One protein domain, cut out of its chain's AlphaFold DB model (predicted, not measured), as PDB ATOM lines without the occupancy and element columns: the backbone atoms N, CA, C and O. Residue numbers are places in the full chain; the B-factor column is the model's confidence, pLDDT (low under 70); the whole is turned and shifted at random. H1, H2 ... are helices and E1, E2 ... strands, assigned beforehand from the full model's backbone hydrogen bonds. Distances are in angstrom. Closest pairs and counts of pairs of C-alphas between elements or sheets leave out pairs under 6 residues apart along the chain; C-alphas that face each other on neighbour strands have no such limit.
ATOM      1  N   GLU A  16      76.725 100.604  40.928       85.00
ATOM      2  CA  GLU A  16      77.594 100.331  39.780       85.00
ATOM      3  C   GLU A  16      77.480 101.484  38.776       85.00
ATOM      4  O   GLU A  16      76.392 101.775  38.267       85.00
ATOM      5  N   GLU A  17      78.598 102.148  38.475       89.69
ATOM      6  CA  GLU A  17      78.653 103.218  37.475       89.69
ATOM      7  C   GLU A  17      79.222 102.734  36.126       89.69
ATOM      8  O   GLU A  17      80.267 102.079  36.056       89.69
ATOM      9  N   HIS A  18      78.571 103.110  35.024       91.75
ATOM     10  CA  HIS A  18      79.013 102.790  33.666       91.75
ATOM     11  C   HIS A  18      78.937 103.998  32.738       91.75
ATOM     12  O   HIS A  18      78.071 104.863  32.869       91.75
ATOM     13  N   LEU A  19      79.823 104.015  31.746       92.44
ATOM     14  CA  LEU A  19      79.854 105.011  30.686       92.44
ATOM     15  C   LEU A  19      79.903 104.328  29.323       92.44
ATOM     16  O   LEU A  19      80.834 103.583  29.025       92.44
ATOM     17  N   LEU A  20      78.936 104.631  28.468       92.06
ATOM     18  CA  LEU A  20      79.000 104.349  27.039       92.06
ATOM     19  C   LEU A  20      79.367 105.646  26.317       92.06
ATOM     20  O   LEU A  20      78.635 106.622  26.435       92.06
ATOM     21  N   TRP A  21      80.471 105.694  25.577       91.38
ATOM     22  CA  TRP A  21      80.958 106.943  24.983       91.38
ATOM     23  C   TRP A  21      81.499 106.784  23.563       91.38
ATOM     24  O   TRP A  21      81.823 105.682  23.119       91.38
ATOM     25  N   ILE A  22      81.580 107.906  22.850       89.12
ATOM     26  CA  ILE A  22      82.122 108.017  21.496       89.12
ATOM     27  C   ILE A  22      82.742 109.406  21.284       89.12
ATOM     28  O   ILE A  22      82.321 110.388  21.900       89.12
ATOM     29  N   LEU A  23      83.735 109.493  20.396       87.38
ATOM     30  CA  LEU A  23      84.240 110.774  19.896       87.38
ATOM     31  C   LEU A  23      83.269 111.372  18.872       87.38
ATOM     32  O   LEU A  23      82.809 110.674  17.966       87.38
ATOM     33  N   ASP A  24      82.992 112.669  18.989       79.69
ATOM     34  CA  ASP A  24      82.107 113.423  18.110       79.69
ATOM     35  C   ASP A  24      82.709 114.750  17.595       79.69
ATOM     36  O   ASP A  24      83.694 115.238  18.129       79.69
ATOM     37  N   ASP A  25      82.122 115.362  16.562       69.94
ATOM     38  CA  ASP A  25      82.620 116.605  15.932       69.94
ATOM     39  C   ASP A  25      81.852 117.857  16.425       69.94
ATOM     40  O   ASP A  25      82.071 118.959  15.915       69.94
ATOM     41  N   ARG A  26      80.949 117.698  17.413       62.75
ATOM     42  CA  ARG A  26      80.029 118.699  18.024       62.75
ATOM     43  C   ARG A  26      79.048 119.397  17.088       62.75
ATOM     44  O   ARG A  26      78.033 119.888  17.568       62.75
ATOM     45  N   LYS A  27      79.309 119.467  15.786       55.72
ATOM     46  CA  LYS A  27      78.369 120.059  14.838       55.72
ATOM     47  C   LYS A  27      77.283 119.052  14.500       55.72
ATOM     48  O   LYS A  27      77.560 118.057  13.830       55.72
ATOM     49  N   ASP A  28      76.052 119.375  14.891       54.62
ATOM     50  CA  ASP A  28      74.884 119.013  14.095       54.62
ATOM     51  C   ASP A  28      75.262 119.261  12.638       54.62
ATOM     52  O   ASP A  28      75.695 120.361  12.282       54.62
ATOM     53  N   THR A  29      75.265 118.199  11.837       55.12
ATOM     54  CA  THR A  29      75.682 118.244  10.438       55.12
ATOM     55  C   THR A  29      74.966 119.400   9.760       55.12
ATOM     56  O   THR A  29      73.751 119.328   9.567       55.12
ATOM     57  N   LEU A  30      75.714 120.460   9.436       57.84
ATOM     58  CA  LEU A  30      75.222 121.545   8.598       57.84
ATOM     59  C   LEU A  30      74.616 120.894   7.358       57.84
ATOM     60  O   LEU A  30      75.193 119.966   6.785       57.84
ATOM     61  N   SER A  31      73.428 121.328   6.963       69.25
ATOM     62  CA  SER A  31      72.871 120.910   5.688       69.25
ATOM     63  C   SER A  31      73.837 121.309   4.570       69.25
ATOM     64  O   SER A  31      74.584 122.280   4.687       69.25
ATOM     65  N   TYR A  32      73.804 120.586   3.451       69.75
ATOM     66  CA  TYR A  32      74.620 120.911   2.278       69.75
ATOM     67  C   TYR A  32      74.561 122.407   1.906       69.75
ATOM     68  O   TYR A  32      75.580 123.004   1.583       69.75
ATOM     69  N   LYS A  33      73.386 123.041   2.038       72.62
ATOM     70  CA  LYS A  33      73.185 124.471   1.752       72.62
ATOM     71  C   LYS A  33      73.875 125.410   2.746       72.62
ATOM     72  O   LYS A  33      74.170 126.544   2.393       72.62
ATOM     73  N   GLU A  34      74.092 124.962   3.976       76.00
ATOM     74  CA  GLU A  34      74.784 125.726   5.017       76.00
ATOM     75  C   GLU A  34      76.304 125.533   4.945       76.00
ATOM     76  O   GLU A  34      77.051 126.453   5.263       76.00
ATOM     77  N   GLU A  35      76.773 124.352   4.527       72.94
ATOM     78  CA  GLU A  35      78.208 124.058   4.423       72.94
ATOM     79  C   GLU A  35      78.810 124.438   3.061       72.94
ATOM     80  O   GLU A  35      79.991 124.765   2.980       72.94
ATOM     81  N   VAL A  36      78.001 124.407   1.999       77.31
ATOM     82  CA  VAL A  36      78.398 124.701   0.615       77.31
ATOM     83  C   VAL A  36      77.434 125.744   0.015       77.31
ATOM     84  O   VAL A  36      76.692 125.450  -0.927       77.31
ATOM     85  N   PRO A  37      77.380 126.974   0.568       73.12
ATOM     86  CA  PRO A  37      76.425 127.999   0.136       73.12
ATOM     87  C   PRO A  37      76.692 128.511  -1.288       73.12
ATOM     88  O   PRO A  37      75.792 129.041  -1.935       73.12
ATOM     89  N   ASP A  38      77.919 128.340  -1.777       78.62
ATOM     90  CA  ASP A  38      78.391 128.736  -3.103       78.62
ATOM     91  C   ASP A  38      78.237 127.636  -4.168       78.62
ATOM     92  O   ASP A  38      78.502 127.879  -5.343       78.62
ATOM     93  N   GLY A  39      77.809 126.429  -3.775       74.62
ATOM     94  CA  GLY A  39      77.707 125.276  -4.672       74.62
ATOM     95  C   GLY A  39      79.056 124.745  -5.170       74.62
ATOM     96  O   GLY A  39      79.096 124.086  -6.205       74.62
ATOM     97  N   SER A  40      80.154 125.026  -4.459       78.31
ATOM     98  CA  SER A  40      81.518 124.628  -4.845       78.31
ATOM     99  C   SER A  40      81.753 123.113  -4.953       78.31
ATOM    100  O   SER A  40      82.679 122.699  -5.645       78.31
ATOM    101  N   ASN A  41      80.916 122.290  -4.316       79.06
ATOM    102  CA  ASN A  41      80.858 120.832  -4.483       79.06
ATOM    103  C   ASN A  41      79.426 120.430  -4.802       79.06
ATOM    104  O   ASN A  41      78.518 121.067  -4.290       79.06
ATOM    105  N   THR A  42      79.202 119.345  -5.537       83.19
ATOM    106  CA  THR A  42      77.854 118.773  -5.696       83.19
ATOM    107  C   THR A  42      77.346 118.125  -4.396       83.19
ATOM    108  O   THR A  42      78.149 117.744  -3.532       83.19
ATOM    109  N   PRO A  43      76.018 117.945  -4.223       81.00
ATOM    110  CA  PRO A  43      75.461 117.200  -3.093       81.00
ATOM    111  C   PRO A  43      76.052 115.789  -2.954       81.00
ATOM    112  O   PRO A  43      76.330 115.346  -1.842       81.00
ATOM    113  N   GLU A  44      76.286 115.097  -4.067       82.81
ATOM    114  CA  GLU A  44      76.856 113.750  -4.101       82.81
ATOM    115  C   GLU A  44      78.316 113.731  -3.621       82.81
ATOM    116  O   GLU A  44      78.691 112.888  -2.802       82.81
ATOM    117  N   GLU A  45      79.134 114.689  -4.064       83.75
ATOM    118  CA  GLU A  45      80.523 114.844  -3.612       83.75
ATOM    119  C   GLU A  45      80.600 115.213  -2.129       83.75
ATOM    120  O   GLU A  45      81.448 114.700  -1.395       83.75
ATOM    121  N   TRP A  46      79.683 116.061  -1.661       80.31
ATOM    122  CA  TRP A  46      79.568 116.420  -0.252       80.31
ATOM    123  C   TRP A  46      79.203 115.209   0.620       80.31
ATOM    124  O   TRP A  46      79.844 114.983   1.653       80.31
ATOM    125  N   VAL A  47      78.240 114.383   0.187       81.00
ATOM    126  CA  VAL A  47      77.865 113.133   0.874       81.00
ATOM    127  C   VAL A  47      79.051 112.170   0.943       81.00
ATOM    128  O   VAL A  47      79.355 111.650   2.017       81.00
ATOM    129  N   GLU A  48      79.750 111.949  -0.168       81.00
ATOM    130  CA  GLU A  48      80.881 111.018  -0.222       81.00
ATOM    131  C   GLU A  48      82.067 111.496   0.630       81.00
ATOM    132  O   GLU A  48      82.693 110.709   1.347       81.00
ATOM    133  N   ARG A  49      82.348 112.803   0.624       81.69
ATOM    134  CA  ARG A  49      83.351 113.421   1.500       81.69
ATOM    135  C   ARG A  49      83.002 113.222   2.977       81.69
ATOM    136  O   ARG A  49      83.866 112.828   3.762       81.69
ATOM    137  N   ASN A  50      81.742 113.442   3.353       79.69
ATOM    138  CA  ASN A  50      81.275 113.257   4.727       79.69
ATOM    139  C   ASN A  50      81.287 111.786   5.156       79.69
ATOM    140  O   ASN A  50      81.651 111.484   6.297       79.69
ATOM    141  N   ARG A  51      80.974 110.858   4.244       80.75
ATOM    142  CA  ARG A  51      81.109 109.415   4.476       80.75
ATOM    143  C   ARG A  51      82.555 109.040   4.793       80.75
ATOM    144  O   ARG A  51      82.800 108.455   5.845       80.75
ATOM    145  N   LYS A  52      83.516 109.442   3.953       82.44
ATOM    146  CA  LYS A  52      84.953 109.174   4.172       82.44
ATOM    147  C   LYS A  52      85.459 109.753   5.492       82.44
ATOM    148  O   LYS A  52      86.145 109.062   6.242       82.44
ATOM    149  N   ARG A  53      85.076 110.993   5.811       79.81
ATOM    150  CA  ARG A  53      85.412 111.638   7.091       79.81
ATOM    151  C   ARG A  53      84.866 110.848   8.285       79.81
ATOM    152  O   ARG A  53      85.571 110.655   9.273       79.81
ATOM    153  N   THR A  54      83.630 110.363   8.181       78.44
ATOM    154  CA  THR A  54      82.989 109.545   9.222       78.44
ATOM    155  C   THR A  54      83.703 108.204   9.397       78.44
ATOM    156  O   THR A  54      83.989 107.804  10.523       78.44
ATOM    157  N   GLU A  55      84.048 107.524   8.302       82.25
ATOM    158  CA  GLU A  55      84.784 106.254   8.329       82.25
ATOM    159  C   GLU A  55      86.176 106.408   8.959       82.25
ATOM    160  O   GLU A  55      86.564 105.607   9.812       82.25
ATOM    161  N   GLU A  56      86.916 107.463   8.603       83.06
ATOM    162  CA  GLU A  56      88.226 107.746   9.193       83.06
ATOM    163  C   GLU A  56      88.124 108.019  10.699       83.06
ATOM    164  O   GLU A  56      88.933 107.513  11.479       83.06
ATOM    165  N   LYS A  57      87.108 108.772  11.126       78.38
ATOM    166  CA  LYS A  57      86.838 109.046  12.541       78.38
ATOM    167  C   LYS A  57      86.523 107.776  13.320       78.38
ATOM    168  O   LYS A  57      87.117 107.552  14.373       78.38
ATOM    169  N   ILE A  58      85.629 106.932  12.800       81.50
ATOM    170  CA  ILE A  58      85.306 105.641  13.417       81.50
ATOM    171  C   ILE A  58      86.587 104.812  13.556       81.50
ATOM    172  O   ILE A  58      86.862 104.295  14.636       81.50
ATOM    173  N   ARG A  59      87.420 104.755  12.510       84.56
ATOM    174  CA  ARG A  59      88.709 104.053  12.549       84.56
ATOM    175  C   ARG A  59      89.639 104.604  13.636       84.56
ATOM    176  O   ARG A  59      90.126 103.818  14.444       84.56
ATOM    177  N   LYS A  60      89.851 105.925  13.696       83.44
ATOM    178  CA  LYS A  60      90.697 106.575  14.719       83.44
ATOM    179  C   LYS A  60      90.202 106.290  16.134       83.44
ATOM    180  O   LYS A  60      90.996 105.956  17.007       83.44
ATOM    181  N   ASN A  61      88.892 106.382  16.350       83.75
ATOM    182  CA  ASN A  61      88.288 106.093  17.644       83.75
ATOM    183  C   ASN A  61      88.493 104.621  18.041       83.75
ATOM    184  O   ASN A  61      88.938 104.339  19.148       83.75
ATOM    185  N   ILE A  62      88.263 103.676  17.122       86.19
ATOM    186  CA  ILE A  62      88.507 102.244  17.359       86.19
ATOM    187  C   ILE A  62      89.985 101.977  17.685       86.19
ATOM    188  O   ILE A  62      90.283 101.225  18.613       86.19
ATOM    189  N   GLU A  63      90.918 102.573  16.942       88.38
ATOM    190  CA  GLU A  63      92.362 102.431  17.178       88.38
ATOM    191  C   GLU A  63      92.764 102.971  18.555       88.38
ATOM    192  O   GLU A  63      93.462 102.285  19.305       88.38
ATOM    193  N   PHE A  64      92.264 104.152  18.922       89.62
ATOM    194  CA  PHE A  64      92.499 104.748  20.233       89.62
ATOM    195  C   PHE A  64      91.927 103.890  21.367       89.62
ATOM    196  O   PHE A  64      92.644 103.551  22.306       89.62
ATOM    197  N   VAL A  65      90.665 103.471  21.261       88.69
ATOM    198  CA  VAL A  65      90.000 102.622  22.261       88.69
ATOM    199  C   VAL A  65      90.753 101.302  22.453       88.69
ATOM    200  O   VAL A  65      90.967 100.870  23.588       88.69
ATOM    201  N   ARG A  66      91.241 100.690  21.367       87.88
ATOM    202  CA  ARG A  66      92.090  99.490  21.440       87.88
ATOM    203  C   ARG A  66      93.424  99.762  22.133       87.88
ATOM    204  O   ARG A  66      93.861  98.926  22.917       87.88
ATOM    205  N   ALA A  67      94.046 100.917  21.899       88.56
ATOM    206  CA  ALA A  67      95.273 101.324  22.591       88.56
ATOM    207  C   ALA A  67      95.060 101.595  24.095       88.56
ATOM    208  O   ALA A  67      96.005 101.512  24.881       88.56
ATOM    209  N   LEU A  68      93.823 101.883  24.516       87.00
ATOM    210  CA  LEU A  68      93.423 101.926  25.926       87.00
ATOM    211  C   LEU A  68      93.134 100.534  26.520       87.00
ATOM    212  O   LEU A  68      92.861 100.434  27.712       87.00
ATOM    213  N   GLY A  69      93.168  99.465  25.715       87.25
ATOM    214  CA  GLY A  69      92.790  98.114  26.145       87.25
ATOM    215  C   GLY A  69      91.279  97.921  26.329       87.25
ATOM    216  O   GLY A  69      90.850  96.949  26.950       87.25
ATOM    217  N   LEU A  70      90.466  98.837  25.801       87.00
ATOM    218  CA  LEU A  70      89.012  98.820  25.918       87.00
ATOM    219  C   LEU A  70      88.362  98.185  24.680       87.00
ATOM    220  O   LEU A  70      88.976  98.020  23.623       87.00
ATOM    221  N   LYS A  71      87.088  97.803  24.817       85.06
ATOM    222  CA  LYS A  71      86.286  97.246  23.721       85.06
ATOM    223  C   LYS A  71      85.377  98.324  23.140       85.06
ATOM    224  O   LYS A  71      84.718  99.043  23.883       85.06
ATOM    225  N   CYS A  72      85.288  98.361  21.816       84.44
ATOM    226  CA  CYS A  72      84.318  99.163  21.078       84.44
ATOM    227  C   CYS A  72      83.491  98.290  20.133       84.44
ATOM    228  O   CYS A  72      83.941  97.223  19.700       84.44
ATOM    229  N   ASP A  73      82.298  98.761  19.789       80.94
ATOM    230  CA  ASP A  73      81.493  98.168  18.727       80.94
ATOM    231  C   ASP A  73      82.002  98.561  17.322       80.94
ATOM    232  O   ASP A  73      83.013  99.251  17.157       80.94
ATOM    233  N   SER A  74      81.311  98.090  16.280       73.25
ATOM    234  CA  SER A  74      81.672  98.362  14.882       73.25
ATOM    235  C   SER A  74      81.420  99.805  14.436       73.25
ATOM    236  O   SER A  74      81.845 100.172  13.345       73.25
ATOM    237  N   VAL A  75      80.706 100.601  15.235       74.44
ATOM    238  CA  VAL A  75      80.375 102.003  14.941       74.44
ATOM    239  C   VAL A  75      81.092 102.982  15.883       74.44
ATOM    240  O   VAL A  75      80.909 104.190  15.765       74.44
ATOM    241  N   GLY A  76      81.965 102.479  16.762       77.88
ATOM    242  CA  GLY A  76      82.863 103.258  17.610       77.88
ATOM    243  C   GLY A  76      82.373 103.518  19.037       77.88
ATOM    244  O   GLY A  76      83.097 104.159  19.794       77.88
ATOM    245  N   TRP A  77      81.203 103.034  19.459       86.12
ATOM    246  CA  TRP A  77      80.803 103.182  20.861       86.12
ATOM    247  C   TRP A  77      81.653 102.291  21.764       86.12
ATOM    248  O   TRP A  77      81.868 101.113  21.476       86.12
ATOM    249  N   CYS A  78      82.124 102.860  22.868       88.62
ATOM    250  CA  CYS A  78      82.997 102.215  23.836       88.62
ATOM    251  C   CYS A  78      82.322 102.158  25.205       88.62
ATOM    252  O   CYS A  78      81.824 103.171  25.694       88.62
ATOM    253  N   SER A  79      82.320 100.982  25.831       90.19
ATOM    254  CA  SER A  79      81.838 100.809  27.203       90.19
ATOM    255  C   SER A  79      83.002 100.874  28.186       90.19
ATOM    256  O   SER A  79      83.992 100.155  28.036       90.19
ATOM    257  N   LEU A  80      82.853 101.693  29.221       90.50
ATOM    258  CA  LEU A  80      83.787 101.844  30.324       90.50
ATOM    259  C   LEU A  80      83.063 101.566  31.646       90.50
ATOM    260  O   LEU A  80      82.026 102.157  31.942       90.50
ATOM    261  N   ASP A  81      83.629 100.655  32.428       90.75
ATOM    262  CA  ASP A  81      83.267 100.446  33.828       90.75
ATOM    263  C   ASP A  81      83.946 101.526  34.676       90.75
ATOM    264  O   ASP A  81      85.172 101.663  34.642       90.75
ATOM    265  N   LEU A  82      83.154 102.328  35.387       91.12
ATOM    266  CA  LEU A  82      83.642 103.461  36.171       91.12
ATOM    267  C   LEU A  82      83.988 103.070  37.616       91.12
ATOM    268  O   LEU A  82      84.527 103.892  38.351       91.12
ATOM    269  N   ASN A  83      83.764 101.817  38.012       87.81
ATOM    270  CA  ASN A  83      84.158 101.310  39.331       87.81
ATOM    271  C   ASN A  83      85.623 100.826  39.348       87.81
ATOM    272  O   ASN A  83      86.122 100.302  40.343       87.81
ATOM    273  N   ARG A  84      86.333 100.964  38.221       88.31
ATOM    274  CA  ARG A  84      87.727 100.541  38.078       88.31
ATOM    275  C   ARG A  84      88.684 101.445  38.868       88.31
ATOM    276  O   ARG A  84      88.503 102.662  38.872       88.31
ATOM    277  N   PRO A  85      89.779 100.893  39.427       87.25
ATOM    278  CA  PRO A  85      90.769 101.687  40.154       87.25
ATOM    279  C   PRO A  85      91.530 102.678  39.255       87.25
ATOM    280  O   PRO A  85      91.935 103.733  39.725       87.25
ATOM    281  N   ASP A  86      91.692 102.366  37.964       90.44
ATOM    282  CA  ASP A  86      92.365 103.203  36.960       90.44
ATOM    283  C   ASP A  86      91.405 104.149  36.212       90.44
ATOM    284  O   ASP A  86      91.778 104.725  35.185       90.44
ATOM    285  N   ARG A  87      90.160 104.313  36.696       90.81
ATOM    286  CA  ARG A  87      89.129 105.139  36.042       90.81
ATOM    287  C   ARG A  87      89.660 106.529  35.709       90.81
ATOM    288  O   ARG A  87      89.501 106.987  34.580       90.81
ATOM    289  N   ASP A  88      90.219 107.221  36.695       91.44
ATOM    290  CA  ASP A  88      90.549 108.635  36.550       91.44
ATOM    291  C   ASP A  88      91.658 108.873  35.519       91.44
ATOM    292  O   ASP A  88      91.498 109.756  34.672       91.44
ATOM    293  N   ASP A  89      92.675 108.011  35.499       93.56
ATOM    294  CA  ASP A  89      93.748 108.028  34.500       93.56
ATOM    295  C   ASP A  89      93.221 107.746  33.086       93.56
ATOM    296  O   ASP A  89      93.613 108.399  32.114       93.56
ATOM    297  N   LEU A  90      92.307 106.777  32.945       93.75
ATOM    298  CA  LEU A  90      91.673 106.472  31.659       93.75
ATOM    299  C   LEU A  90      90.857 107.659  31.144       93.75
ATOM    300  O   LEU A  90      90.985 108.024  29.973       93.75
ATOM    301  N   LEU A  91      90.053 108.281  32.007       95.06
ATOM    302  CA  LEU A  91      89.253 109.454  31.656       95.06
ATOM    303  C   LEU A  91      90.135 110.635  31.224       95.06
ATOM    304  O   LEU A  91      89.820 111.297  30.232       95.06
ATOM    305  N   ASP A  92      91.266 110.858  31.891       95.19
ATOM    306  CA  ASP A  92      92.188 111.940  31.535       95.19
ATOM    307  C   ASP A  92      92.877 111.686  30.186       95.19
ATOM    308  O   ASP A  92      92.983 112.599  29.362       95.19
ATOM    309  N   ARG A  93      93.245 110.432  29.887       94.81
ATOM    310  CA  ARG A  93      93.756 110.037  28.562       94.81
ATOM    311  C   ARG A  93      92.711 110.223  27.462       94.81
ATOM    312  O   ARG A  93      93.054 110.708  26.384       94.81
ATOM    313  N   ILE A  94      91.452 109.867  27.726       94.38
ATOM    314  CA  ILE A  94      90.330 110.073  26.795       94.38
ATOM    315  C   ILE A  94      90.145 111.568  26.514       94.38
ATOM    316  O   ILE A  94      90.077 111.970  25.350       94.38
ATOM    317  N   ARG A  95      90.138 112.406  27.558       93.12
ATOM    318  CA  ARG A  95      90.025 113.866  27.419       93.12
ATOM    319  C   ARG A  95      91.184 114.452  26.619       93.12
ATOM    320  O   ARG A  95      90.958 115.240  25.706       93.12
ATOM    321  N   ALA A  96      92.416 114.069  26.951       93.94
ATOM    322  CA  ALA A  96      93.616 114.565  26.285       93.94
ATOM    323  C   ALA A  96      93.628 114.204  24.795       93.94
ATOM    324  O   ALA A  96      93.973 115.042  23.964       93.94
ATOM    325  N   PHE A  97      93.204 112.984  24.448       92.12
ATOM    326  CA  PHE A  97      93.073 112.566  23.056       92.12
ATOM    327  C   PHE A  97      92.015 113.386  22.313       92.12
ATOM    328  O   PHE A  97      92.305 113.919  21.245       92.12
ATOM    329  N   ALA A  98      90.822 113.554  22.895       89.69
ATOM    330  CA  ALA A  98      89.763 114.361  22.293       89.69
ATOM    331  C   ALA A  98      90.228 115.805  22.028       89.69
ATOM    332  O   ALA A  98      90.073 116.304  20.916       89.69
ATOM    333  N   LEU A  99      90.888 116.438  23.005       89.62
ATOM    334  CA  LEU A  99      91.438 117.791  22.861       89.62
ATOM    335  C   LEU A  99      92.522 117.873  21.780       89.62
ATOM    336  O   LEU A  99      92.506 118.797  20.971       89.62
ATOM    337  N   LYS A 100      93.447 116.905  21.746       91.00
ATOM    338  CA  LYS A 100      94.525 116.849  20.750       91.00
ATOM    339  C   LYS A 100      93.981 116.727  19.326       91.00
ATOM    340  O   LYS A 100      94.506 117.364  18.419       91.00
ATOM    341  N   GLU A 101      92.943 115.920  19.139       86.50
ATOM    342  CA  GLU A 101      92.328 115.685  17.831       86.50
ATOM    343  C   GLU A 101      91.246 116.723  17.474       86.50
ATOM    344  O   GLU A 101      90.633 116.629  16.412       86.50
ATOM    345  N   GLY A 102      90.982 117.705  18.348       84.38
ATOM    346  CA  GLY A 102      89.920 118.696  18.145       84.38
ATOM    347  C   GLY A 102      88.511 118.089  18.105       84.38
ATOM    348  O   GLY A 102      87.615 118.651  17.474       84.38
ATOM    349  N   MET A 103      88.325 116.935  18.748       84.62
ATOM    350  CA  MET A 103      87.059 116.214  18.848       84.62
ATOM    351  C   MET A 103      86.392 116.464  20.204       84.62
ATOM    352  O   MET A 103      86.981 116.976  21.155       84.62
ATOM    353  N   TYR A 104      85.140 116.053  20.298       85.62
ATOM    354  CA  TYR A 104      84.293 116.189  21.465       85.62
ATOM    355  C   TYR A 104      83.857 114.822  21.978       85.62
ATOM    356  O   TYR A 104      83.925 113.829  21.264       85.62
ATOM    357  N   LEU A 105      83.413 114.750  23.228       87.44
ATOM    358  CA  LEU A 105      82.975 113.500  23.843       87.44
ATOM    359  C   LEU A 105      81.459 113.494  24.014       87.44
ATOM    360  O   LEU A 105      80.915 114.347  24.717       87.44
ATOM    361  N   ARG A 106      80.800 112.514  23.392       86.25
ATOM    362  CA  ARG A 106      79.385 112.209  23.626       86.25
ATOM    363  C   ARG A 106      79.262 110.907  24.396       86.25
ATOM    364  O   ARG A 106      79.974 109.948  24.096       86.25
ATOM    365  N   GLY A 107      78.345 110.847  25.355       87.44
ATOM    366  CA  GLY A 107      78.187 109.660  26.177       87.44
ATOM    367  C   GLY A 107      76.828 109.488  26.835       87.44
ATOM    368  O   GLY A 107      76.016 110.405  26.919       87.44
ATOM    369  N   TYR A 108      76.622 108.272  27.317       88.25
ATOM    370  CA  TYR A 108      75.539 107.853  28.185       88.25
ATOM    371  C   TYR A 108      76.178 107.351  29.471       88.25
ATOM    372  O   TYR A 108      76.900 106.353  29.468       88.25
ATOM    373  N   TYR A 109      75.942 108.074  30.552       90.06
ATOM    374  CA  TYR A 109      76.289 107.643  31.889       90.06
ATOM    375  C   TYR A 109      75.089 106.926  32.500       90.06
ATOM    376  O   TYR A 109      73.963 107.428  32.440       90.06
ATOM    377  N   THR A 110      75.338 105.780  33.123       88.94
ATOM    378  CA  THR A 110      74.313 105.024  33.832       88.94
ATOM    379  C   THR A 110      74.813 104.616  35.204       88.94
ATOM    380  O   THR A 110      75.936 104.131  35.342       88.94
ATOM    381  N   ARG A 111      73.955 104.783  36.209       88.19
ATOM    382  CA  ARG A 111      74.168 104.299  37.572       88.19
ATOM    383  C   ARG A 111      73.123 103.236  37.895       88.19
ATOM    384  O   ARG A 111      71.941 103.432  37.622       88.19
ATOM    385  N   TRP A 112      73.540 102.137  38.507       83.12
ATOM    386  CA  TRP A 112      72.639 101.076  38.962       83.12
ATOM    387  C   TRP A 112      72.762 100.862  40.462       83.12
ATOM    388  O   TRP A 112      73.849 100.982  41.014       83.12
ATOM    389  N   ASN A 113      71.656 100.504  41.107       79.75
ATOM    390  CA  ASN A 113      71.667 100.041  42.492       79.75
ATOM    391  C   ASN A 113      72.195  98.605  42.557       79.75
ATOM    392  O   ASN A 113      71.902  97.795  41.669       79.75
ATOM    393  N   ALA A 114      72.903  98.269  43.635       71.38
ATOM    394  CA  ALA A 114      73.234  96.884  43.936       71.38
ATOM    395  C   ALA A 114      71.958  96.046  44.180       71.38
ATOM    396  O   ALA A 114      71.030  96.455  44.877       71.38
ATOM    397  N   ASP A 115      71.914  94.846  43.594       72.38
ATOM    398  CA  ASP A 115      70.762  93.930  43.672       72.38
ATOM    399  C   ASP A 115      70.571  93.330  45.078       72.38
ATOM    400  O   ASP A 115      69.445  93.093  45.509       72.38
ATOM    401  N   THR A 116      71.664  93.104  45.813       68.69
ATOM    402  CA  THR A 116      71.672  92.312  47.058       68.69
ATOM    403  C   THR A 116      70.762  92.874  48.152       68.69
ATOM    404  O   THR A 116      70.090  92.096  48.832       68.69
ATOM    405  N   GLU A 117      70.646  94.200  48.236       68.62
ATOM    406  CA  GLU A 117      69.889  94.909  49.280       68.62
ATOM    407  C   GLU A 117      68.500  95.390  48.829       68.62
ATOM    408  O   GLU A 117      67.782  96.047  49.582       68.62
ATOM    409  N   CYS A 217      63.711 110.375  41.109       81.06
ATOM    410  CA  CYS A 217      63.919 109.826  39.772       81.06
ATOM    411  C   CYS A 217      64.512 110.843  38.815       81.06
ATOM    412  O   CYS A 217      63.992 111.939  38.621       81.06
ATOM    413  N   ASP A 218      65.547 110.381  38.129       74.19
ATOM    414  CA  ASP A 218      66.265 111.121  37.106       74.19
ATOM    415  C   ASP A 218      66.619 110.222  35.919       74.19
ATOM    416  O   ASP A 218      67.606 110.432  35.208       74.19
ATOM    417  N   ARG A 219      65.780 109.208  35.680       65.69
ATOM    418  CA  ARG A 219      65.895 108.388  34.479       65.69
ATOM    419  C   ARG A 219      65.725 109.257  33.243       65.69
ATOM    420  O   ARG A 219      64.782 110.050  33.157       65.69
ATOM    421  N   TYR A 220      66.616 109.077  32.274       58.19
ATOM    422  CA  TYR A 220      66.642 109.855  31.031       58.19
ATOM    423  C   TYR A 220      66.764 111.372  31.253       58.19
ATOM    424  O   TYR A 220      66.014 112.153  30.664       58.19
ATOM    425  N   LEU A 221      67.695 111.828  32.100       59.69
ATOM    426  CA  LEU A 221      68.149 113.221  32.064       59.69
ATOM    427  C   LEU A 221      68.819 113.485  30.705       59.69
ATOM    428  O   LEU A 221      70.021 113.300  30.519       59.69
ATOM    429  N   THR A 222      68.010 113.900  29.732       49.72
ATOM    430  CA  THR A 222      68.448 114.491  28.470       49.72
ATOM    431  C   THR A 222      68.128 115.977  28.535       49.72
ATOM    432  O   THR A 222      66.968 116.369  28.417       49.72
ATOM    433  N   TYR A 223      69.133 116.818  28.767       50.09
ATOM    434  CA  TYR A 223      68.971 118.273  28.710       50.09
ATOM    435  C   TYR A 223      69.013 118.765  27.250       50.09
ATOM    436  O   TYR A 223      69.935 119.454  26.848       50.09
ATOM    437  N   SER A 224      68.020 118.389  26.444       37.59
ATOM    438  CA  SER A 224      67.574 119.083  25.219       37.59
ATOM    439  C   SER A 224      66.208 118.473  24.851       37.59
ATOM    440  O   SER A 224      66.009 117.279  25.045       37.59
ATOM    441  N   ASP A 225      65.153 119.174  24.434       34.28
ATOM    442  CA  ASP A 225      65.082 120.202  23.392       34.28
ATOM    443  C   ASP A 225      63.707 120.931  23.473       34.28
ATOM    444  O   ASP A 225      62.940 121.020  22.513       34.28
ATOM    445  N   SER A 226      63.309 121.373  24.671       35.28
ATOM    446  CA  SER A 226      62.030 122.071  24.880       35.28
ATOM    447  C   SER A 226      62.132 123.517  24.379       35.28
ATOM    448  O   SER A 226      62.860 124.325  24.950       35.28
ATOM    449  N   ARG A 227      61.382 123.857  23.319       38.50
ATOM    450  CA  ARG A 227      61.256 125.238  22.796       38.50
ATOM    451  C   ARG A 227      60.643 126.221  23.801       38.50
ATOM    452  O   ARG A 227      60.835 127.423  23.644       38.50
ATOM    453  N   ASP A 228      59.960 125.705  24.819       38.00
ATOM    454  CA  ASP A 228      59.110 126.483  25.724       38.00
ATOM    455  C   ASP A 228      59.679 126.606  27.143       38.00
ATOM    456  O   ASP A 228      59.062 127.225  28.009       38.00
ATOM    457  N   THR A 229      60.878 126.070  27.399       38.34
ATOM    458  CA  THR A 229      61.611 126.357  28.637       38.34
ATOM    459  C   THR A 229      62.951 127.023  28.319       38.34
ATOM    460  O   THR A 229      63.677 126.566  27.440       38.34
ATOM    461  N   PRO A 230      63.338 128.099  29.029       33.59
ATOM    462  CA  PRO A 230      64.566 128.851  28.755       33.59
ATOM    463  C   PRO A 230      65.862 128.084  29.095       33.59
ATOM    464  O   PRO A 230      66.935 128.682  29.159       33.59
ATOM    465  N   TYR A 231      65.814 126.760  29.281       40.53
ATOM    466  CA  TYR A 231      66.980 125.915  29.531       40.53
ATOM    467  C   TYR A 231      67.716 125.569  28.230       40.53
ATOM    468  O   TYR A 231      67.886 124.407  27.871       40.53
ATOM    469  N   LYS A 232      68.237 126.591  27.547       40.41
ATOM    470  CA  LYS A 232      69.347 126.429  26.597       40.41
ATOM    471  C   LYS A 232      70.665 126.195  27.348       40.41
ATOM    472  O   LYS A 232      71.576 126.981  27.166       40.41
ATOM    473  N   ASN A 233      70.813 125.205  28.226       46.44
ATOM    474  CA  ASN A 233      72.044 125.128  29.026       46.44
ATOM    475  C   ASN A 233      72.556 123.693  29.210       46.44
ATOM    476  O   ASN A 233      72.417 123.111  30.281       46.44
ATOM    477  N   PHE A 234      73.311 123.207  28.218       57.53
ATOM    478  CA  PHE A 234      74.505 122.372  28.451       57.53
ATOM    479  C   PHE A 234      75.628 123.205  29.114       57.53
ATOM    480  O   PHE A 234      76.808 123.065  28.788       57.53
ATOM    481  N   ASP A 235      75.279 124.160  29.983       62.31
ATOM    482  CA  ASP A 235      76.279 124.899  30.735       62.31
ATOM    483  C   ASP A 235      76.785 123.970  31.831       62.31
ATOM    484  O   ASP A 235      76.169 123.805  32.882       62.31
ATOM    485  N   HIS A 236      77.899 123.314  31.545       68.44
ATOM    486  CA  HIS A 236      78.619 122.490  32.498       68.44
ATOM    487  C   HIS A 236      79.654 123.310  33.277       68.44
ATOM    488  O   HIS A 236      80.527 122.724  33.900       68.44
ATOM    489  N   SER A 237      79.616 124.649  33.256       72.56
ATOM    490  CA  SER A 237      80.546 125.458  34.047       72.56
ATOM    491  C   SER A 237      80.420 125.150  35.540       72.56
ATOM    492  O   SER A 237      79.357 124.795  36.041       72.56
ATOM    493  N   VAL A 238      81.520 125.311  36.277       77.12
ATOM    494  CA  VAL A 238      81.593 125.003  37.718       77.12
ATOM    495  C   VAL A 238      80.542 125.768  38.544       77.12
ATOM    496  O   VAL A 238      80.148 125.322  39.618       77.12
ATOM    497  N   GLY A 239      80.054 126.911  38.053       75.06
ATOM    498  CA  GLY A 239      79.013 127.704  38.711       75.06
ATOM    499  C   GLY A 239      77.580 127.349  38.310       75.06
ATOM    500  O   GLY A 239      76.648 127.911  38.882       75.06
ATOM    501  N   SER A 240      77.375 126.463  37.333       78.69
ATOM    502  CA  SER A 240      76.040 126.208  36.801       78.69
ATOM    503  C   SER A 240      75.189 125.364  37.762       78.69
ATOM    504  O   SER A 240      75.715 124.476  38.446       78.69
ATOM    505  N   PRO A 241      73.855 125.564  37.794       79.00
ATOM    506  CA  PRO A 241      72.957 124.728  38.594       79.00
ATOM    507  C   PRO A 241      73.071 123.234  38.264       79.00
ATOM    508  O   PRO A 241      72.974 122.389  39.152       79.00
ATOM    509  N   LEU A 242      73.318 122.900  36.991       77.56
ATOM    510  CA  LEU A 242      73.489 121.521  36.544       77.56
ATOM    511  C   LEU A 242      74.770 120.898  37.107       77.56
ATOM    512  O   LEU A 242      74.740 119.766  37.587       77.56
ATOM    513  N   TYR A 243      75.887 121.629  37.088       82.38
ATOM    514  CA  TYR A 243      77.134 121.133  37.657       82.38
ATOM    515  C   TYR A 243      77.041 120.956  39.174       82.38
ATOM    516  O   TYR A 243      77.452 119.918  39.685       82.38
ATOM    517  N   GLN A 244      76.455 121.920  39.893       83.88
ATOM    518  CA  GLN A 244      76.247 121.814  41.345       83.88
ATOM    519  C   GLN A 244      75.390 120.597  41.706       83.88
ATOM    520  O   GLN A 244      75.674 119.881  42.662       83.88
ATOM    521  N   ARG A 245      74.389 120.297  40.879       83.81
ATOM    522  CA  ARG A 245      73.581 119.092  41.027       83.81
ATOM    523  C   ARG A 245      74.382 117.811  40.795       83.81
ATOM    524  O   ARG A 245      74.277 116.878  41.585       83.81
ATOM    525  N   TYR A 246      75.194 117.748  39.741       86.31
ATOM    526  CA  TYR A 246      76.082 116.604  39.512       86.31
ATOM    527  C   TYR A 246      77.130 116.449  40.618       86.31
ATOM    528  O   TYR A 246      77.464 115.320  40.969       86.31
ATOM    529  N   LEU A 247      77.598 117.555  41.203       87.94
ATOM    530  CA  LEU A 247      78.472 117.559  42.374       87.94
ATOM    531  C   LEU A 247      77.791 116.916  43.587       87.94
ATOM    532  O   LEU A 247      78.401 116.055  44.218       87.94
ATOM    533  N   ALA A 248      76.533 117.272  43.855       87.19
ATOM    534  CA  ALA A 248      75.723 116.664  44.910       87.19
ATOM    535  C   ALA A 248      75.455 115.166  44.666       87.19
ATOM    536  O   ALA A 248      75.574 114.355  45.577       87.19
ATOM    537  N   LEU A 249      75.173 114.774  43.416       86.62
ATOM    538  CA  LEU A 249      74.980 113.367  43.029       86.62
ATOM    539  C   LEU A 249      76.253 112.512  43.161       86.62
ATOM    540  O   LEU A 249      76.158 111.280  43.214       86.62
ATOM    541  N   GLY A 250      77.432 113.139  43.173       88.56
ATOM    542  CA  GLY A 250      78.722 112.489  43.394       88.56
ATOM    543  C   GLY A 250      79.111 111.446  42.338       88.56
ATOM    544  O   GLY A 250      78.581 111.411  41.225       88.56
ATOM    545  N   GLY A 251      80.062 110.577  42.694       87.88
ATOM    546  CA  GLY A 251      80.613 109.553  41.798       87.88
ATOM    547  C   GLY A 251      81.442 110.147  40.656       87.88
ATOM    548  O   GLY A 251      82.088 111.185  40.817       87.88
ATOM    549  N   ALA A 252      81.427 109.507  39.486       90.75
ATOM    550  CA  ALA A 252      82.148 110.002  38.307       90.75
ATOM    551  C   ALA A 252      81.479 111.213  37.616       90.75
ATOM    552  O   ALA A 252      82.113 111.886  36.796       90.75
ATOM    553  N   LEU A 253      80.211 111.510  37.930       88.94
ATOM    554  CA  LEU A 253      79.400 112.526  37.242       88.94
ATOM    555  C   LEU A 253      80.038 113.922  37.171       88.94
ATOM    556  O   LEU A 253      80.048 114.488  36.073       88.94
ATOM    557  N   PRO A 254      80.612 114.491  38.253       88.69
ATOM    558  CA  PRO A 254      81.212 115.824  38.193       88.69
ATOM    559  C   PRO A 254      82.332 115.899  37.154       88.69
ATOM    560  O   PRO A 254      82.337 116.804  36.318       88.69
ATOM    561  N   LYS A 255      83.234 114.907  37.133       90.75
ATOM    562  CA  LYS A 255      84.344 114.841  36.170       90.75
ATOM    563  C   LYS A 255      83.838 114.639  34.743       90.75
ATOM    564  O   LYS A 255      84.269 115.356  33.842       90.75
ATOM    565  N   LEU A 256      82.888 113.722  34.540       91.00
ATOM    566  CA  LEU A 256      82.309 113.461  33.219       91.00
ATOM    567  C   LEU A 256      81.597 114.692  32.653       91.00
ATOM    568  O   LEU A 256      81.780 115.012  31.483       91.00
ATOM    569  N   SER A 257      80.862 115.434  33.480       85.12
ATOM    570  CA  SER A 257      80.165 116.649  33.042       85.12
ATOM    571  C   SER A 257      81.108 117.742  32.528       85.12
ATOM    572  O   SER A 257      80.759 118.466  31.606       85.12
ATOM    573  N   GLN A 258      82.333 117.821  33.054       86.56
ATOM    574  CA  GLN A 258      83.362 118.761  32.589       86.56
ATOM    575  C   GLN A 258      84.081 118.297  31.310       86.56
ATOM    576  O   GLN A 258      84.827 119.062  30.691       86.56
ATOM    577  N   MET A 259      83.931 117.023  30.949       89.12
ATOM    578  CA  MET A 259      84.606 116.393  29.812       89.12
ATOM    579  C   MET A 259      83.699 116.244  28.590       89.12
ATOM    580  O   MET A 259      84.170 116.368  27.459       89.12
ATOM    581  N   PHE A 260      82.425 115.932  28.812       86.62
ATOM    582  CA  PHE A 260      81.466 115.583  27.773       86.62
ATOM    583  C   PHE A 260      80.642 116.797  27.367       86.62
ATOM    584  O   PHE A 260      80.092 117.490  28.215       86.62
ATOM    585  N   TYR A 261      80.535 117.038  26.060       79.44
ATOM    586  CA  TYR A 261      79.681 118.116  25.549       79.44
ATOM    587  C   TYR A 261      78.207 117.693  25.476       79.44
ATOM    588  O   TYR A 261      77.328 118.543  25.540       79.44
ATOM    589  N   ASP A 262      77.955 116.390  25.313       79.06
ATOM    590  CA  ASP A 262      76.632 115.768  25.328       79.06
ATOM    591  C   ASP A 262      76.719 114.505  26.191       79.06
ATOM    592  O   ASP A 262      77.212 113.458  25.759       79.06
ATOM    593  N   LEU A 263      76.307 114.638  27.451       82.06
ATOM    594  CA  LEU A 263      76.228 113.538  28.402       82.06
ATOM    595  C   LEU A 263      74.772 113.304  28.776       82.06
ATOM    596  O   LEU A 263      74.161 114.100  29.491       82.06
ATOM    597  N   ARG A 264      74.235 112.169  28.340       82.38
ATOM    598  CA  ARG A 264      72.939 111.683  28.807       82.38
ATOM    599  C   ARG A 264      73.141 110.929  30.108       82.38
ATOM    600  O   ARG A 264      74.013 110.068  30.188       82.38
ATOM    601  N   VAL A 265      72.341 111.253  31.113       83.31
ATOM    602  CA  VAL A 265      72.466 110.685  32.456       83.31
ATOM    603  C   VAL A 265      71.232 109.843  32.755       83.31
ATOM    604  O   VAL A 265      70.100 110.306  32.609       83.31
ATOM    605  N   ASP A 266      71.447 108.591  33.149       85.25
ATOM    606  CA  ASP A 266      70.394 107.678  33.581       85.25
ATOM    607  C   ASP A 266      70.670 107.226  35.016       85.25
ATOM    608  O   ASP A 266      71.614 106.479  35.290       85.25
ATOM    609  N   LEU A 267      69.875 107.757  35.944       85.50
ATOM    610  CA  LEU A 267      69.989 107.478  37.369       85.50
ATOM    611  C   LEU A 267      68.898 106.506  37.819       85.50
ATOM    612  O   LEU A 267      67.767 106.566  37.326       85.50
ATOM    613  N   PRO A 268      69.197 105.633  38.791       86.06
ATOM    614  CA  PRO A 268      68.226 104.673  39.270       86.06
ATOM    615  C   PRO A 268      67.105 105.393  40.022       86.06
ATOM    616  O   PRO A 268      67.317 106.436  40.642       86.06
ATOM    617  N   VAL A 269      65.908 104.807  39.984       87.94
ATOM    618  CA  VAL A 269      64.800 105.243  40.841       87.94
ATOM    619  C   VAL A 269      65.152 104.901  42.284       87.94
ATOM    620  O   VAL A 269      65.666 103.811  42.552       87.94
TER     621      VAL A 269
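Overview. This is residues 16 to 117 and 217 to 269 of the 430 residues of an uncharacterized protein of Paenibacillaceae bacterium ZCTH02-B3 (UniProt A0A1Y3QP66). A four-stranded sheet has the helices H3 and H5 over it, while the long helix H2 packs on strands E1 and E2 with its residues 54 to 66 and its other end reaches away as an arm, with little H1 near its far end. H4 packs on H5, away from the sheet, and the loop residues 225 to 230 stick out. The printed part has 155 residues, with five named helices and four named strands in the order E1 H1 H2 E2 H3 E3 H4 H5 E4, a mixed class of helices and strands. The sheet, E2 E1 E3 E4, is mixed and makes two layers with H2, H3 and H5 on one face. The whole is only just compact, close to loose, with a radius of gyration of the C-alphas of 17.8 A and spans of 61 by 43 by 27 A.

Along the chain. E1, residues 16 to 24, begins at C-alpha 16 (77.594, 100.331, 39.780) and is 25.7 A long. H1 is residues 32 to 35. H2, residues 43 to 67, is 36.1 A long and begins at C-alpha 43 (75.461, 117.200, -3.093). E2 is residues 78 to 81; H3, residues 87 to 100, is 20.0 A long; E3, residues 104 to 113, is 29.4 A long. After the cut come H4, residues 241 to 249, H5, residues 253 to 259, and E4, residues 262 to 266, ending at C-alpha 266 (70.394, 107.678, 33.581).

Arrangement. E1 and E3 are antiparallel at 165 degrees, with N 18 and O 110 at 2.8 A. E2 and E1 are antiparallel at 154 degrees, with N 80 and O 19 at 2.8 A. E3 and E4 are parallel at 8 degrees, with N 109 and O 264 at 2.8 A. E2, H3 and E3 form a split strand-helix-strand unit, two strands running the same way with E1 between them, and its crossover is right-handed. H3 is over E3 at a height over the sheet of 7.4 A, its closest C-alphas to E3 being Ala 98 and Tyr 104, 5.8 A. H5 is also over E3, at a height of 8.7 A, along the strands. The closest C-alphas of E1 and H2 are those of Leu 23 and Asn 61, 6.6 A. H4 and H5 touch at Leu 247 and Pro 254, their closest C-alphas, 5.3 A, at a steep tilt of 45 degrees, opposite ways. In H2, H3, H4 and H5 every O i to N i+4 pair is within hydrogen-bond range; H1 is too short for one.

Size, cuts and confidence. The C-alphas farthest apart, of Asp 38 and Glu 117, are 62.9 A apart. Residues 118 to 216 are not printed, and C-alphas 117 and 217 are 18.7 A apart across this cut. Of the links that are printed whole, none is long. Mean pLDDT of the printed part is 79.1; residues 25 to 32, 116 to 117 and 219 to 236 are under 70.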